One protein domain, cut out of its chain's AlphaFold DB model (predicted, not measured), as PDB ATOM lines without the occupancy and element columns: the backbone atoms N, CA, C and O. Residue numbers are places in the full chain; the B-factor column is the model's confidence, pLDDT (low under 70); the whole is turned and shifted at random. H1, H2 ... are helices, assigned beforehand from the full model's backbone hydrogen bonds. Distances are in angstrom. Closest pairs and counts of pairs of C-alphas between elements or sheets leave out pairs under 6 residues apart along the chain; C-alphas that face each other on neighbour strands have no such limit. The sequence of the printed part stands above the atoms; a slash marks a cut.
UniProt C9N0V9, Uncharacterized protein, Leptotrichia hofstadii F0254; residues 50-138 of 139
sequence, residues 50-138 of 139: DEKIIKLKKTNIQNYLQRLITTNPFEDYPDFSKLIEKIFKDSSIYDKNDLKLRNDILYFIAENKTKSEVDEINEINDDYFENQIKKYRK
ATOM      1  N   ASP A  50      41.592  53.239  54.771       94.19
ATOM      2  CA  ASP A  50      40.153  53.198  55.075       94.19
ATOM      3  C   ASP A  50      39.302  52.884  53.837       94.19
ATOM      4  O   ASP A  50      38.456  51.990  53.874       94.19
ATOM      5  N   GLU A  51      39.571  53.546  52.703       95.12
ATOM      6  CA  GLU A  51      38.887  53.269  51.430       95.12
ATOM      7  C   GLU A  51      39.095  51.808  50.998       95.12
ATOM      8  O   GLU A  51      38.156  51.141  50.553       95.12
ATOM      9  N   LYS A  52      40.315  51.280  51.165       94.94
ATOM     10  CA  LYS A  52      40.639  49.879  50.856       94.94
ATOM     11  C   LYS A  52      39.904  48.903  51.765       94.94
ATOM     12  O   LYS A  52      39.397  47.900  51.267       94.94
ATOM     13  N   ILE A  53      39.812  49.191  53.063       93.81
ATOM     14  CA  ILE A  53      39.062  48.368  54.022       93.81
ATOM     15  C   ILE A  53      37.577  48.357  53.664       93.81
ATOM     16  O   ILE A  53      36.975  47.284  53.607       93.81
ATOM     17  N   ILE A  54      36.986  49.522  53.397       92.69
ATOM     18  CA  ILE A  54      35.571  49.635  53.019       92.69
ATOM     19  C   ILE A  54      35.308  48.840  51.737       92.69
ATOM     20  O   ILE A  54      34.376  48.036  51.698       92.69
ATOM     21  N   LYS A  55      36.157  49.003  50.717       93.88
ATOM     22  CA  LYS A  55      36.053  48.253  49.460       93.88
ATOM     23  C   LYS A  55      36.136  46.746  49.699       93.88
ATOM     24  O   LYS A  55      35.275  46.019  49.218       93.88
ATOM     25  N   LEU A  56      37.121  46.285  50.471       94.44
ATOM     26  CA  LEU A  56      37.300  44.864  50.777       94.44
ATOM     27  C   LEU A  56      36.074  44.279  51.486       94.44
ATOM     28  O   LEU A  56      35.597  43.214  51.103       94.44
ATOM     29  N   LYS A  57      35.532  44.981  52.488       92.69
ATOM     30  CA  LYS A  57      34.317  44.551  53.190       92.69
ATOM     31  C   LYS A  57      33.128  44.427  52.234       92.69
ATOM     32  O   LYS A  57      32.463  43.395  52.243       92.69
ATOM     33  N   LYS A  58      32.890  45.431  51.382       92.50
ATOM     34  CA  LYS A  58      31.809  45.403  50.382       92.50
ATOM     35  C   LYS A  58      31.978  44.250  49.389       92.50
ATOM     36  O   LYS A  58      31.032  43.500  49.172       92.50
ATOM     37  N   THR A  59      33.188  44.048  48.865       92.75
ATOM     38  CA  THR A  59      33.510  42.924  47.970       92.75
ATOM     39  C   THR A  59      33.302  41.570  48.651       92.75
ATOM     40  O   THR A  59      32.765  40.657  48.036       92.75
ATOM     41  N   ASN A  60      33.669  41.427  49.926       91.62
ATOM     42  CA  ASN A  60      33.446  40.182  50.662       91.62
ATOM     43  C   ASN A  60      31.955  39.869  50.829       91.62
ATOM     44  O   ASN A  60      31.558  38.725  50.617       91.62
ATOM     45  N   ILE A  61      31.132  40.872  51.161       88.88
ATOM     46  CA  ILE A  61      29.672  40.707  51.243       88.88
ATOM     47  C   ILE A  61      29.119  40.306  49.871       88.88
ATOM     48  O   ILE A  61      28.383  39.329  49.782       88.88
ATOM     49  N   GLN A  62      29.523  40.998  48.802       88.56
ATOM     50  CA  GLN A  62      29.110  40.673  47.435       88.56
ATOM     51  C   GLN A  62      29.433  39.223  47.065       88.56
ATOM     52  O   GLN A  62      28.551  38.492  46.627       88.56
ATOM     53  N   ASN A  63      30.676  38.792  47.292       86.75
ATOM     54  CA  ASN A  63      31.124  37.436  46.988       86.75
ATOM     55  C   ASN A  63      30.348  36.390  47.797       86.75
ATOM     56  O   ASN A  63      30.045  35.312  47.289       86.75
ATOM     57  N   TYR A  64      30.034  36.689  49.060       86.00
ATOM     58  CA  TYR A  64      29.249  35.795  49.904       86.00
ATOM     59  C   TYR A  64      27.814  35.661  49.392       86.00
ATOM     60  O   TYR A  64      27.342  34.545  49.190       86.00
ATOM     61  N   LEU A  65      27.150  36.782  49.111       83.38
ATOM     62  CA  LEU A  65      25.790  36.789  48.576       83.38
ATOM     63  C   LEU A  65      25.714  36.099  47.207       83.38
ATOM     64  O   LEU A  65      24.813  35.296  46.979       83.38
ATOM     65  N   GLN A  66      26.693  36.334  46.329       81.12
ATOM     66  CA  GLN A  66      26.766  35.669  45.029       81.12
ATOM     67  C   GLN A  66      26.882  34.151  45.206       81.12
ATOM     68  O   GLN A  66      26.127  33.403  44.602       81.12
ATOM     69  N   ARG A  67      27.750  33.673  46.105       80.12
ATOM     70  CA  ARG A  67      27.872  32.233  46.394       80.12
ATOM     71  C   ARG A  67      26.617  31.612  47.006       80.12
ATOM     72  O   ARG A  67      26.394  30.427  46.804       80.12
ATOM     73  N   LEU A  68      25.849  32.371  47.788       76.25
ATOM     74  CA  LEU A  68      24.612  31.874  48.396       76.25
ATOM     75  C   LEU A  68      23.489  31.699  47.375       76.25
ATOM     76  O   LEU A  68      22.697  30.770  47.493       76.25
ATOM     77  N   ILE A  69      23.393  32.622  46.423       71.31
ATOM     78  CA  ILE A  69      22.262  32.698  45.492       71.31
ATOM     79  C   ILE A  69      22.558  31.931  44.202       71.31
ATOM     80  O   ILE A  69      21.649  31.389  43.574       71.31
ATOM     81  N   THR A  70      23.829  31.818  43.826       64.06
ATOM     82  CA  THR A  70      24.243  31.159  42.594       64.06
ATOM     83  C   THR A  70      24.512  29.670  42.808       64.06
ATOM     84  O   THR A  70      25.474  29.281  43.467       64.06
ATOM     85  N   THR A  71      23.722  28.825  42.145       59.09
ATOM     86  CA  THR A  71      24.074  27.417  41.872       59.09
ATOM     87  C   THR A  71      24.741  27.224  40.512       59.09
ATOM     88  O   THR A  71      25.365  26.189  40.296       59.09
ATOM     89  N   ASN A  72      24.628  28.197  39.595       61.00
ATOM     90  CA  ASN A  72      25.158  28.108  38.235       61.00
ATOM     91  C   ASN A  72      26.029  29.337  37.878       61.00
ATOM     92  O   ASN A  72      25.499  30.440  37.773       61.00
ATOM     93  N   PRO A  73      27.349  29.185  37.667       58.22
ATOM     94  CA  PRO A  73      28.281  30.306  37.472       58.22
ATOM     95  C   PRO A  73      28.088  31.121  36.176       58.22
ATOM     96  O   PRO A  73      28.840  32.066  35.953       58.22
ATOM     97  N   PHE A  74      27.117  30.766  35.328       59.91
ATOM     98  CA  PHE A  74      26.847  31.402  34.031       59.91
ATOM     99  C   PHE A  74      25.564  32.250  33.997       59.91
ATOM    100  O   PHE A  74      25.176  32.710  32.927       59.91
ATOM    101  N   GLU A  75      24.885  32.427  35.131       64.38
ATOM    102  CA  GLU A  75      23.632  33.184  35.211       64.38
ATOM    103  C   GLU A  75      23.890  34.658  35.558       64.38
ATOM    104  O   GLU A  75      24.720  34.962  36.424       64.38
ATOM    105  N   ASP A  76      23.188  35.570  34.873       62.41
ATOM    106  CA  ASP A  76      23.275  37.004  35.147       62.41
ATOM    107  C   ASP A  76      22.784  37.292  36.565       62.41
ATOM    108  O   ASP A  76      21.697  36.891  36.989       62.41
ATOM    109  N   TYR A  77      23.628  37.985  37.316       66.75
ATOM    110  CA  TYR A  77      23.447  38.185  38.739       66.75
ATOM    111  C   TYR A  77      22.785  39.560  39.003       66.75
ATOM    112  O   TYR A  77      23.201  40.545  38.383       66.75
ATOM    113  N   PRO A  78      21.763  39.669  39.886       70.88
ATOM    114  CA  PRO A  78      21.160  40.962  40.229       70.88
ATOM    115  C   PRO A  78      22.183  42.001  40.716       70.88
ATOM    116  O   PRO A  78      23.273  41.668  41.131       70.88
ATOM    117  N   ASP A  79      21.899  43.300  40.701       81.19
ATOM    118  CA  ASP A  79      22.883  44.261  41.227       81.19
ATOM    119  C   ASP A  79      22.785  44.389  42.761       81.19
ATOM    120  O   ASP A  79      22.036  45.226  43.272       81.19
ATOM    121  N   PHE A  80      23.570  43.610  43.523       84.88
ATOM    122  CA  PHE A  80      23.612  43.714  44.997       84.88
ATOM    123  C   PHE A  80      24.060  45.086  45.522       84.88
ATOM    124  O   PHE A  80      23.972  45.299  46.734       84.88
ATOM    125  N   SER A  81      24.559  46.012  44.697       86.81
ATOM    126  CA  SER A  81      25.172  47.260  45.174       86.81
ATOM    127  C   SER A  81      24.282  48.005  46.171       86.81
ATOM    128  O   SER A  81      24.752  48.412  47.233       86.81
ATOM    129  N   LYS A  82      22.973  48.108  45.902       87.19
ATOM    130  CA  LYS A  82      22.018  48.764  46.815       87.19
ATOM    131  C   LYS A  82      21.887  48.042  48.159       87.19
ATOM    132  O   LYS A  82      21.899  48.694  49.203       87.19
ATOM    133  N   LEU A  83      21.779  46.713  48.137       88.06
ATOM    134  CA  LEU A  83      21.688  45.894  49.347       88.06
ATOM    135  C   LEU A  83      22.981  45.986  50.165       88.06
ATOM    136  O   LEU A  83      22.929  46.174  51.377       88.06
ATOM    137  N   ILE A  84      24.139  45.923  49.507       90.75
ATOM    138  CA  ILE A  84      25.445  46.041  50.160       90.75
ATOM    139  C   ILE A  84      25.602  47.418  50.803       90.75
ATOM    140  O   ILE A  84      26.051  47.492  51.944       90.75
ATOM    141  N   GLU A  85      25.218  48.506  50.129       90.19
ATOM    142  CA  GLU A  85      25.247  49.844  50.735       90.19
ATOM    143  C   GLU A  85      24.345  49.935  51.972       90.19
ATOM    144  O   GLU A  85      24.751  50.524  52.975       90.19
ATOM    145  N   LYS A  86      23.150  49.327  51.929       88.38
ATOM    146  CA  LYS A  86      22.231  49.262  53.077       88.38
ATOM    147  C   LYS A  86      22.861  48.497  54.244       88.38
ATOM    148  O   LYS A  86      22.975  49.044  55.338       88.38
ATOM    149  N   ILE A  87      23.351  47.279  53.993       88.19
ATOM    150  CA  ILE A  87      24.024  46.434  54.995       88.19
ATOM    151  C   ILE A  87      25.228  47.160  55.597       88.19
ATOM    152  O   ILE A  87      25.449  47.117  56.806       88.19
ATOM    153  N   PHE A  88      26.006  47.854  54.767       86.62
ATOM    154  CA  PHE A  88      27.214  48.532  55.211       86.62
ATOM    155  C   PHE A  88      26.914  49.758  56.088       86.62
ATOM    156  O   PHE A  88      27.576  49.944  57.112       86.62
ATOM    157  N   LYS A  89      25.917  50.577  55.720       86.44
ATOM    158  CA  LYS A  89      25.501  51.757  56.502       86.44
ATOM    159  C   LYS A  89      24.875  51.373  57.839       86.44
ATOM    160  O   LYS A  89      25.219  51.962  58.859       86.44
ATOM    161  N   ASP A  90      24.039  50.340  57.838       85.94
ATOM    162  CA  ASP A  90      23.271  49.911  59.005       85.94
ATOM    163  C   ASP A  90      23.897  48.692  59.709       85.94
ATOM    164  O   ASP A  90      23.206  47.940  60.395       85.94
ATOM    165  N   SER A  91      25.214  48.492  59.564       80.25
ATOM    166  CA  SER A  91      25.943  47.313  60.080       80.25
ATOM    167  C   SER A  91      25.631  46.990  61.547       80.25
ATOM    168  O   SER A  91      25.332  45.848  61.874       80.25
ATOM    169  N   SER A  92      25.563  48.011  62.410       80.69
ATOM    170  CA  SER A  92      25.228  47.853  63.837       80.69
ATOM    171  C   SER A  92      23.854  47.226  64.122       80.69
ATOM    172  O   SER A  92      23.644  46.665  65.201       80.69
ATOM    173  N   ILE A  93      22.911  47.335  63.180       78.81
ATOM    174  CA  ILE A  93      21.573  46.752  63.282       78.81
ATOM    175  C   ILE A  93      21.628  45.267  62.921       78.81
ATOM    176  O   ILE A  93      21.011  44.449  63.602       78.81
ATOM    177  N   TYR A  94      22.364  44.928  61.863       77.56
ATOM    178  CA  TYR A  94      22.492  43.555  61.383       77.56
ATOM    179  C   TYR A  94      23.370  42.698  62.296       77.56
ATOM    180  O   TYR A  94      23.016  41.550  62.534       77.56
ATOM    181  N   ASP A  95      24.408  43.272  62.914       76.31
ATOM    182  CA  ASP A  95      25.268  42.579  63.892       76.31
ATOM    183  C   ASP A  95      24.495  42.043  65.113       76.31
ATOM    184  O   ASP A  95      24.987  41.181  65.840       76.31
ATOM    185  N   LYS A  96      23.294  42.574  65.377       77.19
ATOM    186  CA  LYS A  96      22.445  42.198  66.519       77.19
ATOM    187  C   LYS A  96      21.167  41.468  66.110       77.19
ATOM    188  O   LYS A  96      20.387  41.099  66.987       77.19
ATOM    189  N   ASN A  97      20.893  41.335  64.810       78.19
ATOM    190  CA  ASN A  97      19.605  40.854  64.320       78.19
ATOM    191  C   ASN A  97      19.734  40.092  62.992       78.19
ATOM    192  O   ASN A  97      19.414  40.605  61.914       78.19
ATOM    193  N   ASP A  98      20.138  38.828  63.110       78.25
ATOM    194  CA  ASP A  98      20.294  37.891  61.992       78.25
ATOM    195  C   ASP A  98      18.998  37.705  61.182       78.25
ATOM    196  O   ASP A  98      19.041  37.550  59.960       78.25
ATOM    197  N   LEU A  99      17.828  37.774  61.833       78.75
ATOM    198  CA  LEU A  99      16.525  37.644  61.167       78.75
ATOM    199  C   LEU A  99      16.258  38.812  60.218       78.75
ATOM    200  O   LEU A  99      15.789  38.607  59.098       78.75
ATOM    201  N   LYS A 100      16.598  40.038  60.631       83.00
ATOM    202  CA  LYS A 100      16.452  41.216  59.770       83.00
ATOM    203  C   LYS A 100      17.367  41.127  58.550       83.00
ATOM    204  O   LYS A 100      16.922  41.431  57.447       83.00
ATOM    205  N   LEU A 101      18.613  40.680  58.737       83.56
ATOM    206  CA  LEU A 101      19.550  40.472  57.629       83.56
ATOM    207  C   LEU A 101      19.003  39.446  56.632       83.56
ATOM    208  O   LEU A 101      18.969  39.711  55.432       83.56
ATOM    209  N   ARG A 102      18.529  38.298  57.134       82.56
ATOM    210  CA  ARG A 102      17.933  37.238  56.313       82.56
ATOM    211  C   ARG A 102      16.748  37.762  55.503       82.56
ATOM    212  O   ARG A 102      16.712  37.553  54.295       82.56
ATOM    213  N   ASN A 103      15.811  38.457  56.145       82.56
ATOM    214  CA  ASN A 103      14.608  38.958  55.482       82.56
ATOM    215  C   ASN A 103      14.930  40.011  54.416       82.56
ATOM    216  O   ASN A 103      14.371  39.954  53.326       82.56
ATOM    217  N   ASP A 104      15.870  40.920  54.687       83.75
ATOM    218  CA  ASP A 104      16.298  41.926  53.710       83.75
ATOM    219  C   ASP A 104      16.969  41.296  52.478       83.75
ATOM    220  O   ASP A 104      16.739  41.744  51.354       83.75
ATOM    221  N   ILE A 105      17.769  40.240  52.671       83.25
ATOM    222  CA  ILE A 105      18.366  39.480  51.564       83.25
ATOM    223  C   ILE A 105      17.273  38.776  50.750       83.25
ATOM    224  O   ILE A 105      17.271  38.876  49.525       83.25
ATOM    225  N   LEU A 106      16.334  38.090  51.410       79.12
ATOM    226  CA  LEU A 106      15.242  37.374  50.741       79.12
ATOM    227  C   LEU A 106      14.344  38.318  49.939       79.12
ATOM    228  O   LEU A 106      14.024  38.023  48.788       79.12
ATOM    229  N   TYR A 107      13.994  39.464  50.520       81.38
ATOM    230  CA  TYR A 107      13.218  40.505  49.857       81.38
ATOM    231  C   TYR A 107      13.936  41.027  48.609       81.38
ATOM    232  O   TYR A 107      13.350  41.078  47.531       81.38
ATOM    233  N   PHE A 108      15.236  41.322  48.724       81.88
ATOM    234  CA  PHE A 108      16.038  41.771  47.590       81.88
ATOM    235  C   PHE A 108      16.093  40.729  46.462       81.88
ATOM    236  O   PHE A 108      15.982  41.089  45.292       81.88
ATOM    237  N   ILE A 109      16.243  39.440  46.784       75.75
ATOM    238  CA  ILE A 109      16.209  38.371  45.773       75.75
ATOM    239  C   ILE A 109      14.834  38.327  45.095       75.75
ATOM    240  O   ILE A 109      14.770  38.284  43.870       75.75
ATOM    241  N   ALA A 110      13.750  38.353  45.875       74.00
ATOM    242  CA  ALA A 110      12.385  38.267  45.359       74.00
ATOM    243  C   ALA A 110      12.036  39.438  44.425       74.00
ATOM    244  O   ALA A 110      11.486  39.209  43.352       74.00
ATOM    245  N   GLU A 111      12.414  40.670  44.780       71.31
ATOM    246  CA  GLU A 111      12.187  41.860  43.945       71.31
ATOM    247  C   GLU A 111      12.948  41.835  42.612       71.31
ATOM    248  O   GLU A 111      12.538  42.500  41.661       71.31
ATOM    249  N   ASN A 112      14.060  41.100  42.537       66.75
ATOM    250  CA  ASN A 112      14.911  41.047  41.348       66.75
ATOM    251  C   ASN A 112      14.756  39.747  40.539       66.75
ATOM    252  O   ASN A 112      15.446  39.575  39.534       66.75
ATOM    253  N   LYS A 113      13.844  38.845  40.927       63.56
ATOM    254  CA  LYS A 113      13.425  37.729  40.072       63.56
ATOM    255  C   LYS A 113      12.514  38.253  38.959       63.56
ATOM    256  O   LYS A 113      11.583  39.020  39.195       63.56
ATOM    257  N   THR A 114      12.787  37.854  37.719       49.84
ATOM    258  CA  THR A 114      11.945  38.184  36.567       49.84
ATOM    259  C   THR A 114      10.537  37.600  36.733       49.84
ATOM    260  O   THR A 114      10.323  36.557  37.347       49.84
ATOM    261  N   LYS A 115       9.564  38.305  36.148       43.19
ATOM    262  CA  LYS A 115       8.102  38.104  36.168       43.19
ATOM    263  C   LYS A 115       7.575  36.670  35.930       43.19
ATOM    264  O   LYS A 115       6.374  36.479  36.041       43.19
ATOM    265  N   SER A 116       8.413  35.690  35.582       43.47
ATOM    266  CA  SER A 116       8.017  34.298  35.317       43.47
ATOM    267  C   SER A 116       7.961  33.394  36.555       43.47
ATOM    268  O   SER A 116       7.445  32.291  36.446       43.47
ATOM    269  N   GLU A 117       8.465  33.830  37.716       46.84
ATOM    270  CA  GLU A 117       8.404  33.050  38.975       46.84
ATOM    271  C   GLU A 117       7.563  33.726  40.074       46.84
ATOM    272  O   GLU A 117       7.364  33.168  41.151       46.84
ATOM    273  N   VAL A 118       7.062  34.938  39.816       43.44
ATOM    274  CA  VAL A 118       6.343  35.762  40.804       43.44
ATOM    275  C   VAL A 118       4.956  35.185  41.132       43.44
ATOM    276  O   VAL A 118       4.455  35.401  42.234       43.44
ATOM    277  N   ASP A 119       4.374  34.375  40.242       41.12
ATOM    278  CA  ASP A 119       3.054  33.768  40.456       41.12
ATOM    279  C   ASP A 119       3.060  32.620  41.493       41.12
ATOM    280  O   ASP A 119       2.004  32.295  42.030       41.12
ATOM    281  N   GLU A 120       4.224  32.065  41.867       43.78
ATOM    282  CA  GLU A 120       4.347  31.090  42.974       43.78
ATOM    283  C   GLU A 120       4.592  31.746  44.347       43.78
ATOM    284  O   GLU A 120       4.478  31.088  45.380       43.78
ATOM    285  N   ILE A 121       4.929  33.041  44.390       44.91
ATOM    286  CA  ILE A 121       5.326  33.740  45.627       44.91
ATOM    287  C   ILE A 121       4.109  34.310  46.379       44.91
ATOM    288  O   ILE A 121       4.225  34.670  47.545       44.91
ATOM    289  N   ASN A 122       2.918  34.348  45.774       42.00
ATOM    290  CA  ASN A 122       1.736  34.970  46.389       42.00
ATOM    291  C   ASN A 122       1.075  34.161  47.527       42.00
ATOM    292  O   ASN A 122       0.118  34.645  48.127       42.00
ATOM    293  N   GLU A 123       1.619  33.003  47.905       45.59
ATOM    294  CA  GLU A 123       1.286  32.312  49.159       45.59
ATOM    295  C   GLU A 123       2.561  32.065  49.981       45.59
ATOM    296  O   GLU A 123       3.107  30.963  50.045       45.59
ATOM    297  N   ILE A 124       3.081  33.124  50.607       44.00
ATOM    298  CA  ILE A 124       4.242  33.031  51.497       44.00
ATOM    299  C   ILE A 124       3.849  32.289  52.783       44.00
ATOM    300  O   ILE A 124       3.343  32.889  53.727       44.00
ATOM    301  N   ASN A 125       4.135  30.988  52.831       48.19
ATOM    302  CA  ASN A 125       4.353  30.249  54.074       48.19
ATOM    303  C   ASN A 125       5.859  30.024  54.276       48.19
ATOM    304  O   ASN A 125       6.600  29.804  53.313       48.19
ATOM    305  N   ASP A 126       6.298  30.028  55.540       51.97
ATOM    306  CA  ASP A 126       7.685  29.775  55.972       51.97
ATOM    307  C   ASP A 126       8.303  28.506  55.339       51.97
ATOM    308  O   ASP A 126       9.515  28.437  55.112       51.97
ATOM    309  N   ASP A 127       7.465  27.536  54.957       49.78
ATOM    310  CA  ASP A 127       7.849  26.296  54.277       49.78
ATOM    311  C   ASP A 127       8.439  26.493  52.869       49.78
ATOM    312  O   ASP A 127       9.340  25.744  52.481       49.78
ATOM    313  N   TYR A 128       8.001  27.491  52.089       52.81
ATOM    314  CA  TYR A 128       8.594  27.754  50.766       52.81
ATOM    315  C   TYR A 128      10.045  28.226  50.913       52.81
ATOM    316  O   TYR A 128      10.951  27.735  50.233       52.81
ATOM    317  N   PHE A 129      10.284  29.127  51.867       50.38
ATOM    318  CA  PHE A 129      11.617  29.644  52.164       50.38
ATOM    319  C   PHE A 129      12.540  28.565  52.745       50.38
ATOM    320  O   PHE A 129      13.699  28.470  52.333       50.38
ATOM    321  N   GLU A 130      12.040  27.716  53.647       49.75
ATOM    322  CA  GLU A 130      12.763  26.538  54.152       49.75
ATOM    323  C   GLU A 130      13.113  25.550  53.024       49.75
ATOM    324  O   GLU A 130      14.236  25.038  52.971       49.75
ATOM    325  N   ASN A 131      12.202  25.316  52.077       52.81
ATOM    326  CA  ASN A 131      12.431  24.407  50.953       52.81
ATOM    327  C   ASN A 131      13.442  24.948  49.934       52.81
ATOM    328  O   ASN A 131      14.283  24.181  49.454       52.81
ATOM    329  N   GLN A 132      13.443  26.256  49.654       50.66
ATOM    330  CA  GLN A 132      14.487  26.865  48.824       50.66
ATOM    331  C   GLN A 132      15.854  26.762  49.511       50.66
ATOM    332  O   GLN A 132      16.805  26.282  48.900       50.66
ATOM    333  N   ILE A 133      15.959  27.067  50.811       45.88
ATOM    334  CA  ILE A 133      17.215  26.923  51.574       45.88
ATOM    335  C   ILE A 133      17.701  25.463  51.610       45.88
ATOM    336  O   ILE A 133      18.901  25.212  51.481       45.88
ATOM    337  N   LYS A 134      16.799  24.478  51.732       48.69
ATOM    338  CA  LYS A 134      17.146  23.046  51.649       48.69
ATOM    339  C   LYS A 134      17.684  22.641  50.276       48.69
ATOM    340  O   LYS A 134      18.547  21.766  50.210       48.69
ATOM    341  N   LYS A 135      17.237  23.291  49.196       48.84
ATOM    342  CA  LYS A 135      17.746  23.067  47.833       48.84
ATOM    343  C   LYS A 135      19.207  23.509  47.684       48.84
ATOM    344  O   LYS A 135      19.969  22.822  47.015       48.84
ATOM    345  N   TYR A 136      19.614  24.569  48.387       45.78
ATOM    346  CA  TYR A 136      21.002  25.055  48.441       45.78
ATOM    347  C   TYR A 136      21.869  24.374  49.525       45.78
ATOM    348  O   TYR A 136      23.083  24.555  49.534       45.78
ATOM    349  N   ARG A 137      21.276  23.577  50.433       35.16
ATOM    350  CA  ARG A 137      21.978  22.791  51.476       35.16
ATOM    351  C   ARG A 137      22.269  21.334  51.103       35.16
ATOM    352  O   ARG A 137      22.897  20.631  51.891       35.16
ATOM    353  N   LYS A 138      21.830  20.846  49.940       40.56
ATOM    354  CA  LYS A 138      22.282  19.546  49.423       40.56
ATOM    355  C   LYS A 138      23.618  19.735  48.707       40.56
ATOM    356  O   LYS A 138      23.601  19.921  47.501       40.56
TER     357      LYS A 138
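This is residues 50 to 138 of the 139 residues of an uncharacterized protein of Leptotrichia hofstadii F0254 (UniProt C9N0V9). One long helix, H1, is crossed near its middle by the shorter H2, and H4 runs beside H2 the opposite way, with the one-turn helix H3 at the bend of the chain between them. H5 sits away from these, near the last residues of H1, at the end of a long link in which residues 122 to 125 stick out together with 126 and 127 of H5. The printed part has 89 residues with five named helices, in the order H1, H2, H3, H4, H5, and no named strand; its class is all helix. It is only just compact, close to loose, with a radius of gyration of the C-alphas of 14.3 A, and it spans 44 by 32 by 27 A.

H1, the longest helix, holds residues 50 to 69 and measures 28.8 A from C-alpha 50 at (40.153, 53.198, 55.075) to C-alpha 69 at (22.262, 32.698, 45.492). H2 holds residues 81 to 89 and measures 12.2 A. H3 is residues 91 to 94, 5.3 A long. H4 holds residues 98 to 112 and measures 21.6 A. H5 holds residues 126 to 136, measures 16.0 A and ends with C-alpha 136 at (21.002, 25.055, 48.441).

H1 touches H2 with residues 58 to 62 alone; the closest C-alphas, of Lys 58 and Ile 84, are 6.4 A apart. The two run opposite ways at a steep tilt of 57 degrees. H2 touches H4, with the closest C-alphas, of Leu 83 and Phe 108, 7.2 A apart; they run opposite ways at a shallow tilt of 19 degrees. H1 and H4 are only just apart, 8.3 A at the closest. H3 is close to H4 but not clearly touching, with the closest C-alphas, of Tyr 94 and Leu 101, 5.7 A apart. H5 touches no helix: it is close to H1 but not clearly touching, about perpendicular at 81 degrees, with the closest C-alphas, of Leu 68 and Tyr 136, 7.7 A apart. H4 and H5 are apart. In H1, H2, H4 and H5 every backbone O i to N i+4 pair is within hydrogen-bond range; H3 is too short for such a pair.

The two C-alphas farthest apart, of Asp 50 and Glu 123, are 44.5 A apart. The printed part has no cut. The links H1 to H2, 11 residues, and H4 to H5, 13 residues, are long; H2 to H3 and H3 to H4 are tight. Residues 122 to 127 stand free. The mean pLDDT of the printed part is 71.2; residues 70 to 77 and 112 to 138 are under 70, and H5 has a mean of 50.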